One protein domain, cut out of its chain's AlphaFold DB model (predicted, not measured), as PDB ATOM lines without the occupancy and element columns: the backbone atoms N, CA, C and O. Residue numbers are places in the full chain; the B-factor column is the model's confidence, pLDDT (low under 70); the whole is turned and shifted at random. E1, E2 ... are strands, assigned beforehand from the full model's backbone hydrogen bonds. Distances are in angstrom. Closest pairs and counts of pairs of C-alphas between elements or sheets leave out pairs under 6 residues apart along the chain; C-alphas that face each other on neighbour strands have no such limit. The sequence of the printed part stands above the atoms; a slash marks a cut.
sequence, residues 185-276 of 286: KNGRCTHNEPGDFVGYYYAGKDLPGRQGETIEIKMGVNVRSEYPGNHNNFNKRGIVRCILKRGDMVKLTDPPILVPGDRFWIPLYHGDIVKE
ATOM      1  N   LYS A 185     275.030 320.607 218.928       69.56
ATOM      2  CA  LYS A 185     274.793 321.155 220.266       69.56
ATOM      3  C   LYS A 185     274.536 319.977 221.198       69.56
ATOM      4  O   LYS A 185     273.752 319.092 220.866       69.56
ATOM      5  N   ASN A 186     275.262 319.907 222.313       64.31
ATOM      6  CA  ASN A 186     275.184 318.807 223.287       64.31
ATOM      7  C   ASN A 186     275.402 317.397 222.687       64.31
ATOM      8  O   ASN A 186     274.836 316.415 223.158       64.31
ATOM      9  N   GLY A 187     276.212 317.281 221.625       62.72
ATOM     10  CA  GLY A 187     276.487 316.000 220.956       62.72
ATOM     11  C   GLY A 187     275.344 315.468 220.082       62.72
ATOM     12  O   GLY A 187     275.342 314.285 219.742       62.72
ATOM     13  N   ARG A 188     274.373 316.318 219.719       78.25
ATOM     14  CA  ARG A 188     273.181 315.953 218.938       78.25
ATOM     15  C   ARG A 188     273.069 316.748 217.642       78.25
ATOM     16  O   ARG A 188     273.547 317.880 217.567       78.25
ATOM     17  N   CYS A 189     272.423 316.153 216.638       84.81
ATOM     18  CA  CYS A 189     272.144 316.762 215.335       84.81
ATOM     19  C   CYS A 189     271.130 317.901 215.456       84.81
ATOM     20  O   CYS A 189     269.923 317.694 215.341       84.81
ATOM     21  N   THR A 190     271.616 319.109 215.717       84.38
ATOM     22  CA  THR A 190     270.768 320.277 215.973       84.38
ATOM     23  C   THR A 190     271.351 321.534 215.337       84.38
ATOM     24  O   THR A 190     272.556 321.622 215.095       84.38
ATOM     25  N   HIS A 191     270.482 322.500 215.039       80.62
ATOM     26  CA  HIS A 191     270.852 323.830 214.561       80.62
ATOM     27  C   HIS A 191     270.138 324.897 215.410       80.62
ATOM     28  O   HIS A 191     269.591 324.580 216.466       80.62
ATOM     29  N   ASN A 192     270.206 326.160 214.995       77.62
ATOM     30  CA  ASN A 192     269.651 327.281 215.751       77.62
ATOM     31  C   ASN A 192     268.127 327.399 215.605       77.62
ATOM     32  O   ASN A 192     267.469 327.702 216.598       77.62
ATOM     33  N   GLU A 193     267.576 327.157 214.410       81.62
ATOM     34  CA  GLU A 193     266.149 327.352 214.123       81.62
ATOM     35  C   GLU A 193     265.469 326.056 213.648       81.62
ATOM     36  O   GLU A 193     266.061 325.292 212.875       81.62
ATOM     37  N   PRO A 194     264.243 325.742 214.119       82.81
ATOM     38  CA  PRO A 194     263.485 324.586 213.640       82.81
ATOM     39  C   PRO A 194     263.302 324.620 212.122       82.81
ATOM     40  O   PRO A 194     262.948 325.651 211.558       82.81
ATOM     41  N   GLY A 195     263.527 323.484 211.463       85.62
ATOM     42  CA  GLY A 195     263.484 323.386 210.004       85.62
ATOM     43  C   GLY A 195     264.788 323.762 209.296       85.62
ATOM     44  O   GLY A 195     264.876 323.592 208.081       85.62
ATOM     45  N   ASP A 196     265.826 324.201 210.016       90.38
ATOM     46  CA  ASP A 196     267.153 324.388 209.428       90.38
ATOM     47  C   ASP A 196     267.698 323.067 208.879       90.38
ATOM     48  O   ASP A 196     267.697 322.036 209.556       90.38
ATOM     49  N   PHE A 197     268.231 323.101 207.659       92.25
ATOM     50  CA  PHE A 197     268.847 321.926 207.059       92.25
ATOM     51  C   PHE A 197     270.128 321.528 207.807       92.25
ATOM     52  O   PHE A 197     271.094 322.297 207.875       92.25
ATOM     53  N   VAL A 198     270.151 320.302 208.337       92.88
ATOM     54  CA  VAL A 198     271.296 319.748 209.066       92.88
ATOM     55  C   VAL A 198     272.243 319.051 208.105       92.88
ATOM     56  O   VAL A 198     273.423 319.377 208.101       92.88
ATOM     57  N   GLY A 199     271.771 318.100 207.301       93.50
ATOM     58  CA  GLY A 199     272.630 317.318 206.410       93.50
ATOM     59  C   GLY A 199     271.928 316.094 205.835       93.50
ATOM     60  O   GLY A 199     270.713 315.988 205.906       93.50
ATOM     61  N   TYR A 200     272.688 315.157 205.277       94.38
ATOM     62  CA  TYR A 200     272.181 313.896 204.747       94.38
ATOM     63  C   TYR A 200     272.807 312.712 205.467       94.38
ATOM     64  O   TYR A 200     274.011 312.720 205.740       94.38
ATOM     65  N   TYR A 201     272.030 311.662 205.709       94.44
ATOM     66  CA  TYR A 201     272.572 310.374 206.135       94.44
ATOM     67  C   TYR A 201     272.203 309.261 205.163       94.44
ATOM     68  O   TYR A 201     271.213 309.324 204.437       94.44
ATOM     69  N   TYR A 202     273.048 308.237 205.141       93.19
ATOM     70  CA  TYR A 202     272.886 307.068 204.291       93.19
ATOM     71  C   TYR A 202     271.989 306.037 204.983       93.19
ATOM     72  O   TYR A 202     272.338 305.567 206.066       93.19
ATOM     73  N   ALA A 203     270.873 305.675 204.348       93.12
ATOM     74  CA  ALA A 203     269.868 304.777 204.916       93.12
ATOM     75  C   ALA A 203     270.017 303.311 204.474       93.12
ATOM     76  O   ALA A 203     269.495 302.422 205.139       93.12
ATOM     77  N   GLY A 204     270.772 303.030 203.408       91.25
ATOM     78  CA  GLY A 204     270.975 301.661 202.927       91.25
ATOM     79  C   GLY A 204     270.293 301.387 201.594       91.25
ATOM     80  O   GLY A 204     270.125 302.302 200.793       91.25
ATOM     81  N   LYS A 205     269.992 300.108 201.345       91.50
ATOM     82  CA  LYS A 205     269.290 299.638 200.139       91.50
ATOM     83  C   LYS A 205     267.776 299.610 200.315       91.50
ATOM     84  O   LYS A 205     267.049 299.788 199.349       91.50
ATOM     85  N   ASP A 206     267.322 299.395 201.541       92.56
ATOM     86  CA  ASP A 206     265.903 299.310 201.849       92.56
ATOM     87  C   ASP A 206     265.328 300.715 201.998       92.56
ATOM     88  O   ASP A 206     265.988 301.604 202.547       92.56
ATOM     89  N   LEU A 207     264.099 300.914 201.518       93.25
ATOM     90  CA  LEU A 207     263.387 302.169 201.720       93.25
ATOM     91  C   LEU A 207     263.117 302.327 203.228       93.25
ATOM     92  O   LEU A 207     262.389 301.517 203.801       93.25
ATOM     93  N   PRO A 208     263.690 303.344 203.887       93.50
ATOM     94  CA  PRO A 208     263.630 303.454 205.344       93.50
ATOM     95  C   PRO A 208     262.245 303.860 205.870       93.50
ATOM     96  O   PRO A 208     261.927 303.547 207.011       93.50
ATOM     97  N   GLY A 209     261.444 304.551 205.053       94.44
ATOM     98  CA  GLY A 209     260.110 305.065 205.370       94.44
ATOM     99  C   GLY A 209     259.663 306.100 204.334       94.44
ATOM    100  O   GLY A 209     260.409 306.406 203.400       94.44
ATOM    101  N   ARG A 210     258.454 306.644 204.483       94.56
ATOM    102  CA  ARG A 210     257.894 307.700 203.618       94.56
ATOM    103  C   ARG A 210     257.985 309.077 204.274       94.56
ATOM    104  O   ARG A 210     258.121 309.199 205.487       94.56
ATOM    105  N   GLN A 211     257.863 310.131 203.468       94.94
ATOM    106  CA  GLN A 211     257.763 311.495 203.991       94.94
ATOM    107  C   GLN A 211     256.632 311.602 205.029       94.94
ATOM    108  O   GLN A 211     255.519 311.129 204.810       94.94
ATOM    109  N   GLY A 212     256.926 312.245 206.154       94.50
ATOM    110  CA  GLY A 212     256.035 312.425 207.294       94.50
ATOM    111  C   GLY A 212     256.095 311.298 208.325       94.50
ATOM    112  O   GLY A 212     255.695 311.531 209.467       94.50
ATOM    113  N   GLU A 213     256.616 310.120 207.968       96.31
ATOM    114  CA  GLU A 213     256.744 308.994 208.893       96.31
ATOM    115  C   GLU A 213     257.884 309.209 209.888       96.31
ATOM    116  O   GLU A 213     258.882 309.874 209.601       96.31
ATOM    117  N   THR A 214     257.739 308.605 211.066       97.31
ATOM    118  CA  THR A 214     258.802 308.522 212.065       97.31
ATOM    119  C   THR A 214     259.421 307.136 212.010       97.31
ATOM    120  O   THR A 214     258.716 306.141 212.166       97.31
ATOM    121  N   ILE A 215     260.737 307.079 211.847       96.69
ATOM    122  CA  ILE A 215     261.494 305.834 211.747       96.69
ATOM    123  C   ILE A 215     262.470 305.693 212.914       96.69
ATOM    124  O   ILE A 215     262.964 306.687 213.446       96.69
ATOM    125  N   GLU A 216     262.777 304.455 213.291       95.94
ATOM    126  CA  GLU A 216     263.826 304.159 214.264       95.94
ATOM    127  C   GLU A 216     265.175 303.974 213.560       95.94
ATOM    128  O   GLU A 216     265.321 303.186 212.617       95.94
ATOM    129  N   ILE A 217     266.201 304.652 214.061       95.25
ATOM    130  CA  ILE A 217     267.571 304.475 213.597       95.25
ATOM    131  C   ILE A 217     268.124 303.143 214.127       95.25
ATOM    132  O   ILE A 217     268.552 303.025 215.272       95.25
ATOM    133  N   LYS A 218     268.153 302.110 213.277       90.31
ATOM    134  CA  LYS A 218     268.591 300.749 213.664       90.31
ATOM    135  C   LYS A 218     270.079 300.644 214.029       90.31
ATOM    136  O   LYS A 218     270.479 299.754 214.778       90.31
ATOM    137  N   MET A 219     270.911 301.535 213.497       85.94
ATOM    138  CA  MET A 219     272.352 301.603 213.756       85.94
ATOM    139  C   MET A 219     272.808 303.058 213.753       85.94
ATOM    140  O   MET A 219     272.237 303.862 213.030       85.94
ATOM    141  N   GLY A 220     273.842 303.403 214.522       88.12
ATOM    142  CA  GLY A 220     274.361 304.772 214.505       88.12
ATOM    143  C   GLY A 220     274.843 305.174 213.105       88.12
ATOM    144  O   GLY A 220     275.540 304.394 212.451       88.12
ATOM    145  N   VAL A 221     274.479 306.371 212.644       92.06
ATOM    146  CA  VAL A 221     274.809 306.864 211.295       92.06
ATOM    147  C   VAL A 221     275.347 308.290 211.328       92.06
ATOM    148  O   VAL A 221     274.911 309.131 212.111       92.06
ATOM    149  N   ASN A 222     276.297 308.574 210.438       91.38
ATOM    150  CA  ASN A 222     276.852 309.915 210.271       91.38
ATOM    151  C   ASN A 222     275.948 310.754 209.370       91.38
ATOM    152  O   ASN A 222     275.617 310.331 208.258       91.38
ATOM    153  N   VAL A 223     275.657 311.975 209.808       92.88
ATOM    154  CA  VAL A 223     274.969 312.993 209.013       92.88
ATOM    155  C   VAL A 223     276.011 313.943 208.435       92.88
ATOM    156  O   VAL A 223     276.879 314.450 209.152       92.88
ATOM    157  N   ARG A 224     275.954 314.174 207.126       90.94
ATOM    158  CA  ARG A 224     276.987 314.883 206.361       90.94
ATOM    159  C   ARG A 224     276.425 316.117 205.672       90.94
ATOM    160  O   ARG A 224     275.265 316.136 205.287       90.94
ATOM    161  N   SER A 225     277.243 317.152 205.504       89.44
ATOM    162  CA  SER A 225     276.826 318.407 204.848       89.44
ATOM    163  C   SER A 225     276.560 318.259 203.347       89.44
ATOM    164  O   SER A 225     275.777 319.015 202.769       89.44
ATOM    165  N   GLU A 226     277.259 317.333 202.697       87.19
ATOM    166  CA  GLU A 226     277.294 317.233 201.244       87.19
ATOM    167  C   GLU A 226     276.147 316.403 200.680       87.19
ATOM    168  O   GLU A 226     275.810 315.338 201.194       87.19
ATOM    169  N   TYR A 227     275.593 316.891 199.570       86.31
ATOM    170  CA  TYR A 227     274.576 316.184 198.800       86.31
ATOM    171  C   TYR A 227     275.175 314.910 198.185       86.31
ATOM    172  O   TYR A 227     276.282 314.978 197.635       86.31
ATOM    173  N   PRO A 228     274.478 313.763 198.227       83.62
ATOM    174  CA  PRO A 228     274.973 312.536 197.616       83.62
ATOM    175  C   PRO A 228     274.991 312.663 196.086       83.62
ATOM    176  O   PRO A 228     273.953 312.846 195.454       83.62
ATOM    177  N   GLY A 229     276.167 312.574 195.463       84.81
ATOM    178  CA  GLY A 229     276.297 312.757 194.017       84.81
ATOM    179  C   GLY A 229     277.556 312.139 193.414       84.81
ATOM    180  O   GLY A 229     278.446 311.668 194.114       84.81
ATOM    181  N   ASN A 230     277.670 312.199 192.086       83.25
ATOM    182  CA  ASN A 230     278.830 311.650 191.368       83.25
ATOM    183  C   ASN A 230     280.161 312.259 191.844       83.25
ATOM    184  O   ASN A 230     281.143 311.543 191.993       83.25
ATOM    185  N   HIS A 231     280.182 313.560 192.151       81.00
ATOM    186  CA  HIS A 231     281.387 314.263 192.612       81.00
ATOM    187  C   HIS A 231     281.970 313.702 193.921       81.00
ATOM    188  O   HIS A 231     283.171 313.819 194.146       81.00
ATOM    189  N   ASN A 232     281.143 313.071 194.764       74.19
ATOM    190  CA  ASN A 232     281.584 312.389 195.979       74.19
ATOM    191  C   ASN A 232     281.380 310.870 195.909       74.19
ATOM    192  O   ASN A 232     281.424 310.203 196.939       74.19
ATOM    193  N   ASN A 233     281.196 310.299 194.711       75.06
ATOM    194  CA  ASN A 233     280.933 308.871 194.489       75.06
ATOM    195  C   ASN A 233     279.793 308.311 195.354       75.06
ATOM    196  O   ASN A 233     279.851 307.150 195.767       75.06
ATOM    197  N   PHE A 234     278.806 309.146 195.705       75.69
ATOM    198  CA  PHE A 234     277.754 308.802 196.671       75.69
ATOM    199  C   PHE A 234     278.314 308.249 197.990       75.69
ATOM    200  O   PHE A 234     277.674 307.449 198.677       75.69
ATOM    201  N   ASN A 235     279.556 308.614 198.311       63.75
ATOM    202  CA  ASN A 235     280.339 308.000 199.357       63.75
ATOM    203  C   ASN A 235     280.423 308.896 200.592       63.75
ATOM    204  O   ASN A 235     280.201 310.105 200.594       63.75
ATOM    205  N   LYS A 236     280.764 308.231 201.688       61.22
ATOM    206  CA  LYS A 236     280.782 308.727 203.058       61.22
ATOM    207  C   LYS A 236     281.967 309.672 203.339       61.22
ATOM    208  O   LYS A 236     282.474 309.640 204.451       61.22
ATOM    209  N   ARG A 237     282.483 310.442 202.373       68.44
ATOM    210  CA  ARG A 237     283.658 311.319 202.589       68.44
ATOM    211  C   ARG A 237     283.317 312.775 202.900       68.44
ATOM    212  O   ARG A 237     284.185 313.475 203.405       68.44
ATOM    213  N   GLY A 238     282.079 313.214 202.669       73.56
ATOM    214  CA  GLY A 238     281.656 314.574 203.025       73.56
ATOM    215  C   GLY A 238     281.785 314.846 204.527       73.56
ATOM    216  O   GLY A 238     281.690 313.918 205.331       73.56
ATOM    217  N   ILE A 239     281.989 316.101 204.924       83.81
ATOM    218  CA  ILE A 239     282.206 316.483 206.330       83.81
ATOM    219  C   ILE A 239     281.060 315.960 207.211       83.81
ATOM    220  O   ILE A 239     279.888 316.242 206.950       83.81
ATOM    221  N   VAL A 240     281.401 315.194 208.256       87.69
ATOM    222  CA  VAL A 240     280.437 314.764 209.281       87.69
ATOM    223  C   VAL A 240     280.064 315.979 210.112       87.69
ATOM    224  O   VAL A 240     280.922 316.595 210.737       87.69
ATOM    225  N   ARG A 241     278.780 316.324 210.120       88.31
ATOM    226  CA  ARG A 241     278.263 317.442 210.914       88.31
ATOM    227  C   ARG A 241     277.760 316.996 212.270       88.31
ATOM    228  O   ARG A 241     277.843 317.768 213.220       88.31
ATOM    229  N   CYS A 242     277.193 315.794 212.318       91.31
ATOM    230  CA  CYS A 242     276.670 315.177 213.522       91.31
ATOM    231  C   CYS A 242     276.450 313.668 213.322       91.31
ATOM    232  O   CYS A 242     276.694 313.125 212.240       91.31
ATOM    233  N   ILE A 243     275.999 312.985 214.375       90.38
ATOM    234  CA  ILE A 243     275.776 311.537 214.406       90.38
ATOM    235  C   ILE A 243     274.383 311.280 214.985       90.38
ATOM    236  O   ILE A 243     274.066 311.801 216.055       90.38
ATOM    237  N   LEU A 244     273.583 310.470 214.288       92.25
ATOM    238  CA  LEU A 244     272.358 309.871 214.822       92.25
ATOM    239  C   LEU A 244     272.723 308.572 215.536       92.25
ATOM    240  O   LEU A 244     273.534 307.790 215.028       92.25
ATOM    241  N   LYS A 245     272.150 308.336 216.714       90.12
ATOM    242  CA  LYS A 245     272.414 307.135 217.509       90.12
ATOM    243  C   LYS A 245     271.390 306.051 217.206       90.12
ATOM    244  O   LYS A 245     270.298 306.306 216.713       90.12
ATOM    245  N   ARG A 246     271.759 304.812 217.533       90.75
ATOM    246  CA  ARG A 246     270.825 303.687 217.490       90.75
ATOM    247  C   ARG A 246     269.661 303.941 218.454       90.75
ATOM    248  O   ARG A 246     269.909 304.291 219.603       90.75
ATOM    249  N   GLY A 247     268.440 303.715 217.985       91.94
ATOM    250  CA  GLY A 247     267.199 303.912 218.731       91.94
ATOM    251  C   GLY A 247     266.620 305.324 218.637       91.94
ATOM    252  O   GLY A 247     265.470 305.512 219.023       91.94
ATOM    253  N   ASP A 248     267.364 306.308 218.110       93.88
ATOM    254  CA  ASP A 248     266.805 307.642 217.870       93.88
ATOM    255  C   ASP A 248     265.594 307.521 216.930       93.88
ATOM    256  O   ASP A 248     265.644 306.810 215.921       93.88
ATOM    257  N   MET A 249     264.509 308.222 217.261       96.25
ATOM    258  CA  MET A 249     263.317 308.293 216.417       96.25
ATOM    259  C   MET A 249     263.392 309.555 215.567       96.25
ATOM    260  O   MET A 249     263.456 310.666 216.101       96.25
ATOM    261  N   VAL A 250     263.376 309.387 214.247       96.38
ATOM    262  CA  VAL A 250     263.569 310.465 213.274       96.38
ATOM    263  C   VAL A 250     262.341 310.583 212.383       96.38
ATOM    264  O   VAL A 250     261.968 309.627 211.709       96.38
ATOM    265  N   LYS A 251     261.726 311.763 212.358       97.12
ATOM    266  CA  LYS A 251     260.668 312.125 211.421       97.12
ATOM    267  C   LYS A 251     261.274 312.496 210.071       97.12
ATOM    268  O   LYS A 251     262.178 313.321 209.993       97.12
ATOM    269  N   LEU A 252     260.751 311.913 209.001       96.25
ATOM    270  CA  LEU A 252     261.190 312.170 207.633       96.25
ATOM    271  C   LEU A 252     260.485 313.411 207.077       96.25
ATOM    272  O   LEU A 252     259.443 313.302 206.437       96.25
ATOM    273  N   THR A 253     261.015 314.605 207.339       95.31
ATOM    274  CA  THR A 253     260.399 315.856 206.850       95.31
ATOM    275  C   THR A 253     260.348 315.930 205.321       95.31
ATOM    276  O   THR A 253     259.358 316.406 204.764       95.31
ATOM    277  N   ASP A 254     261.352 315.370 204.650       94.56
ATOM    278  CA  ASP A 254     261.426 315.225 203.194       94.56
ATOM    279  C   ASP A 254     261.460 313.741 202.790       94.56
ATOM    280  O   ASP A 254     261.874 312.887 203.583       94.56
ATOM    281  N   PRO A 255     261.061 313.410 201.547       94.94
ATOM    282  CA  PRO A 255     261.126 312.040 201.053       94.94
ATOM    283  C   PRO A 255     262.584 311.556 200.913       94.94
ATOM    284  O   PRO A 255     263.465 312.345 200.548       94.94
ATOM    285  N   PRO A 256     262.854 310.254 201.131       95.44
ATOM    286  CA  PRO A 256     264.140 309.650 200.804       95.44
ATOM    287  C   PRO A 256     264.551 309.887 199.348       95.44
ATOM    288  O   PRO A 256     263.732 309.876 198.427       95.44
ATOM    289  N   ILE A 257     265.851 310.055 199.142       93.75
ATOM    290  CA  ILE A 257     266.469 310.290 197.840       93.75
ATOM    291  C   ILE A 257     267.062 308.971 197.351       93.75
ATOM    292  O   ILE A 257     267.998 308.454 197.968       93.75
ATOM    293  N   LEU A 258     266.540 308.443 196.244       93.25
ATOM    294  CA  LEU A 258     267.106 307.280 195.565       93.25
ATOM    295  C   LEU A 258     268.302 307.716 194.715       93.25
ATOM    296  O   LEU A 258     268.175 308.562 193.828       93.25
ATOM    297  N   VAL A 259     269.463 307.122 194.975       89.25
ATOM    298  CA  VAL A 259     270.705 307.357 194.230       89.25
ATOM    299  C   VAL A 259     271.125 306.095 193.465       89.25
ATOM    300  O   VAL A 259     270.679 304.998 193.816       89.25
ATOM    301  N   PRO A 260     271.992 306.210 192.435       89.38
ATOM    302  CA  PRO A 260     272.506 305.062 191.694       89.38
ATOM    303  C   PRO A 260     273.027 303.932 192.591       89.38
ATOM    304  O   PRO A 260     273.702 304.165 193.598       89.38
ATOM    305  N   GLY A 261     272.735 302.696 192.181       86.50
ATOM    306  CA  GLY A 261     273.042 301.487 192.948       86.50
ATOM    307  C   GLY A 261     271.985 301.125 193.994       86.50
ATOM    308  O   GLY A 261     272.349 300.480 194.979       86.50
ATOM    309  N   ASP A 262     270.740 301.563 193.779       90.62
ATOM    310  CA  ASP A 262     269.542 301.261 194.574       90.62
ATOM    311  C   ASP A 262     269.735 301.548 196.058       90.62
ATOM    312  O   ASP A 262     269.633 300.679 196.924       90.62
ATOM    313  N   ARG A 263     270.132 302.791 196.341       90.38
ATOM    314  CA  ARG A 263     270.471 303.249 197.685       90.38
ATOM    315  C   ARG A 263     269.701 304.498 198.053       90.38
ATOM    316  O   ARG A 263     269.513 305.381 197.222       90.38
ATOM    317  N   PHE A 264     269.359 304.610 199.328       93.44
ATOM    318  CA  PHE A 264     268.615 305.738 199.861       93.44
ATOM    319  C   PHE A 264     269.488 306.633 200.736       93.44
ATOM    320  O   PHE A 264     270.253 306.172 201.591       93.44
ATOM    321  N   TRP A 265     269.336 307.936 200.530       94.56
ATOM    322  CA  TRP A 265     269.834 308.982 201.413       94.56
ATOM    323  C   TRP A 265     268.667 309.790 201.955       94.56
ATOM    324  O   TRP A 265     267.703 310.045 201.239       94.56
ATOM    325  N   ILE A 266     268.766 310.214 203.210       95.44
ATOM    326  CA  ILE A 266     267.719 310.990 203.865       95.44
ATOM    327  C   ILE A 266     268.255 312.380 204.210       95.44
ATOM    328  O   ILE A 266     269.265 312.464 204.918       95.44
ATOM    329  N   PRO A 267     267.608 313.462 203.739       95.81
ATOM    330  CA  PRO A 267     267.827 314.803 204.269       95.81
ATOM    331  C   PRO A 267     267.291 314.903 205.705       95.81
ATOM    332  O   PRO A 267     266.182 314.472 205.999       95.81
ATOM    333  N   LEU A 268     268.093 315.481 206.590       95.56
ATOM    334  CA  LEU A 268     267.778 315.707 207.993       95.56
ATOM    335  C   LEU A 268     267.698 317.208 208.265       95.56
ATOM    336  O   LEU A 268     268.602 317.964 207.888       95.56
ATOM    337  N   TYR A 269     266.660 317.614 208.982       94.94
ATOM    338  CA  TYR A 269     266.403 318.977 209.421       94.94
ATOM    339  C   TYR A 269     266.417 319.082 210.950       94.94
ATOM    340  O   TYR A 269     266.245 318.105 211.684       94.94
ATOM    341  N   HIS A 270     266.646 320.288 211.462       92.81
ATOM    342  CA  HIS A 270     266.558 320.541 212.890       92.81
ATOM    343  C   HIS A 270     265.103 320.387 213.355       92.81
ATOM    344  O   HIS A 270     264.206 321.031 212.817       92.81
ATOM    345  N   GLY A 271     264.888 319.540 214.364       91.06
ATOM    346  CA  GLY A 271     263.555 319.168 214.850       91.06
ATOM    347  C   GLY A 271     263.059 317.811 214.340       91.06
ATOM    348  O   GLY A 271     262.051 317.325 214.844       91.06
ATOM    349  N   ASP A 272     263.777 317.164 213.415       95.06
ATOM    350  CA  ASP A 272     263.396 315.833 212.919       95.06
ATOM    351  C   ASP A 272     263.601 314.728 213.962       95.06
ATOM    352  O   ASP A 272     262.932 313.701 213.913       95.06
ATOM    353  N   ILE A 273     264.504 314.909 214.928       93.62
ATOM    354  CA  ILE A 273     264.675 313.948 216.023       93.62
ATOM    355  C   ILE A 273     263.542 314.164 217.028       93.62
ATOM    356  O   ILE A 273     263.576 315.107 217.816       93.62
ATOM    357  N   VAL A 274     262.531 313.295 216.988       92.62
ATOM    358  CA  VAL A 274     261.320 313.419 217.818       92.62
ATOM    359  C   VAL A 274     261.462 312.753 219.181       92.62
ATOM    360  O   VAL A 274     260.798 313.147 220.138       92.62
ATOM    361  N   LYS A 275     262.319 311.735 219.281       89.94
ATOM    362  CA  LYS A 275     262.660 311.084 220.545       89.94
ATOM    363  C   LYS A 275     264.123 310.694 220.511       89.94
ATOM    364  O   LYS A 275     264.542 309.905 219.665       89.94
ATOM    365  N   GLU A 276     264.873 311.240 221.452       82.69
ATOM    366  CA  GLU A 276     266.240 310.819 221.698       82.69
ATOM    367  C   GLU A 276     266.228 309.569 222.566       82.69
ATOM    368  O   GLU A 276     265.495 309.485 223.555       82.69
TER     369      GLU A 276
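What this domain is: This is residues 185 to 276 of the 286 residues of an uncharacterized protein of Deltaproteobacteria bacterium (UniProt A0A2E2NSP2). With little regular structure, this domain has a strongly twisted sheet, E4-E3-E1-E7-E6, and a small sheet, E2-E5-E8, set off from it and joined to it by loops. Both are antiparallel. The 92 printed residues hold eight named strands, E1 to E8 in order, and no named helix; the class is all strand, with 36 residues in named elements. The whole is compact, radius of gyration of the C-alphas 12.2 A, spanning 32 by 25 by 22 A.

Where its parts are: E1, residues 197 to 204, begins at C-alpha (268.847, 321.926, 207.059) and runs 20.8 A. E2 is 214 to 216, E3 221 to 224, E4 240 to 244, E5 249 to 251, E6 257 to 259. E7, 263 to 269, runs 20.0 A; E8, 273 to 275, ends at C-alpha (262.660, 311.084, 220.545).

How they stand to each other: Within hydrogen-bond range are N 201 and O 266, 3.0 A, between E1 and E7; N 224 and O 200, 2.8 A, between E3 and E1; N 215 and O 250, 2.8 A, between E2 and E5. E1 and E5 are apart.

The domain as a whole: The printed part has no cut. The link E3 to E4 is long. Residues 185 to 187 and 235 to 237 have pLDDT under 70.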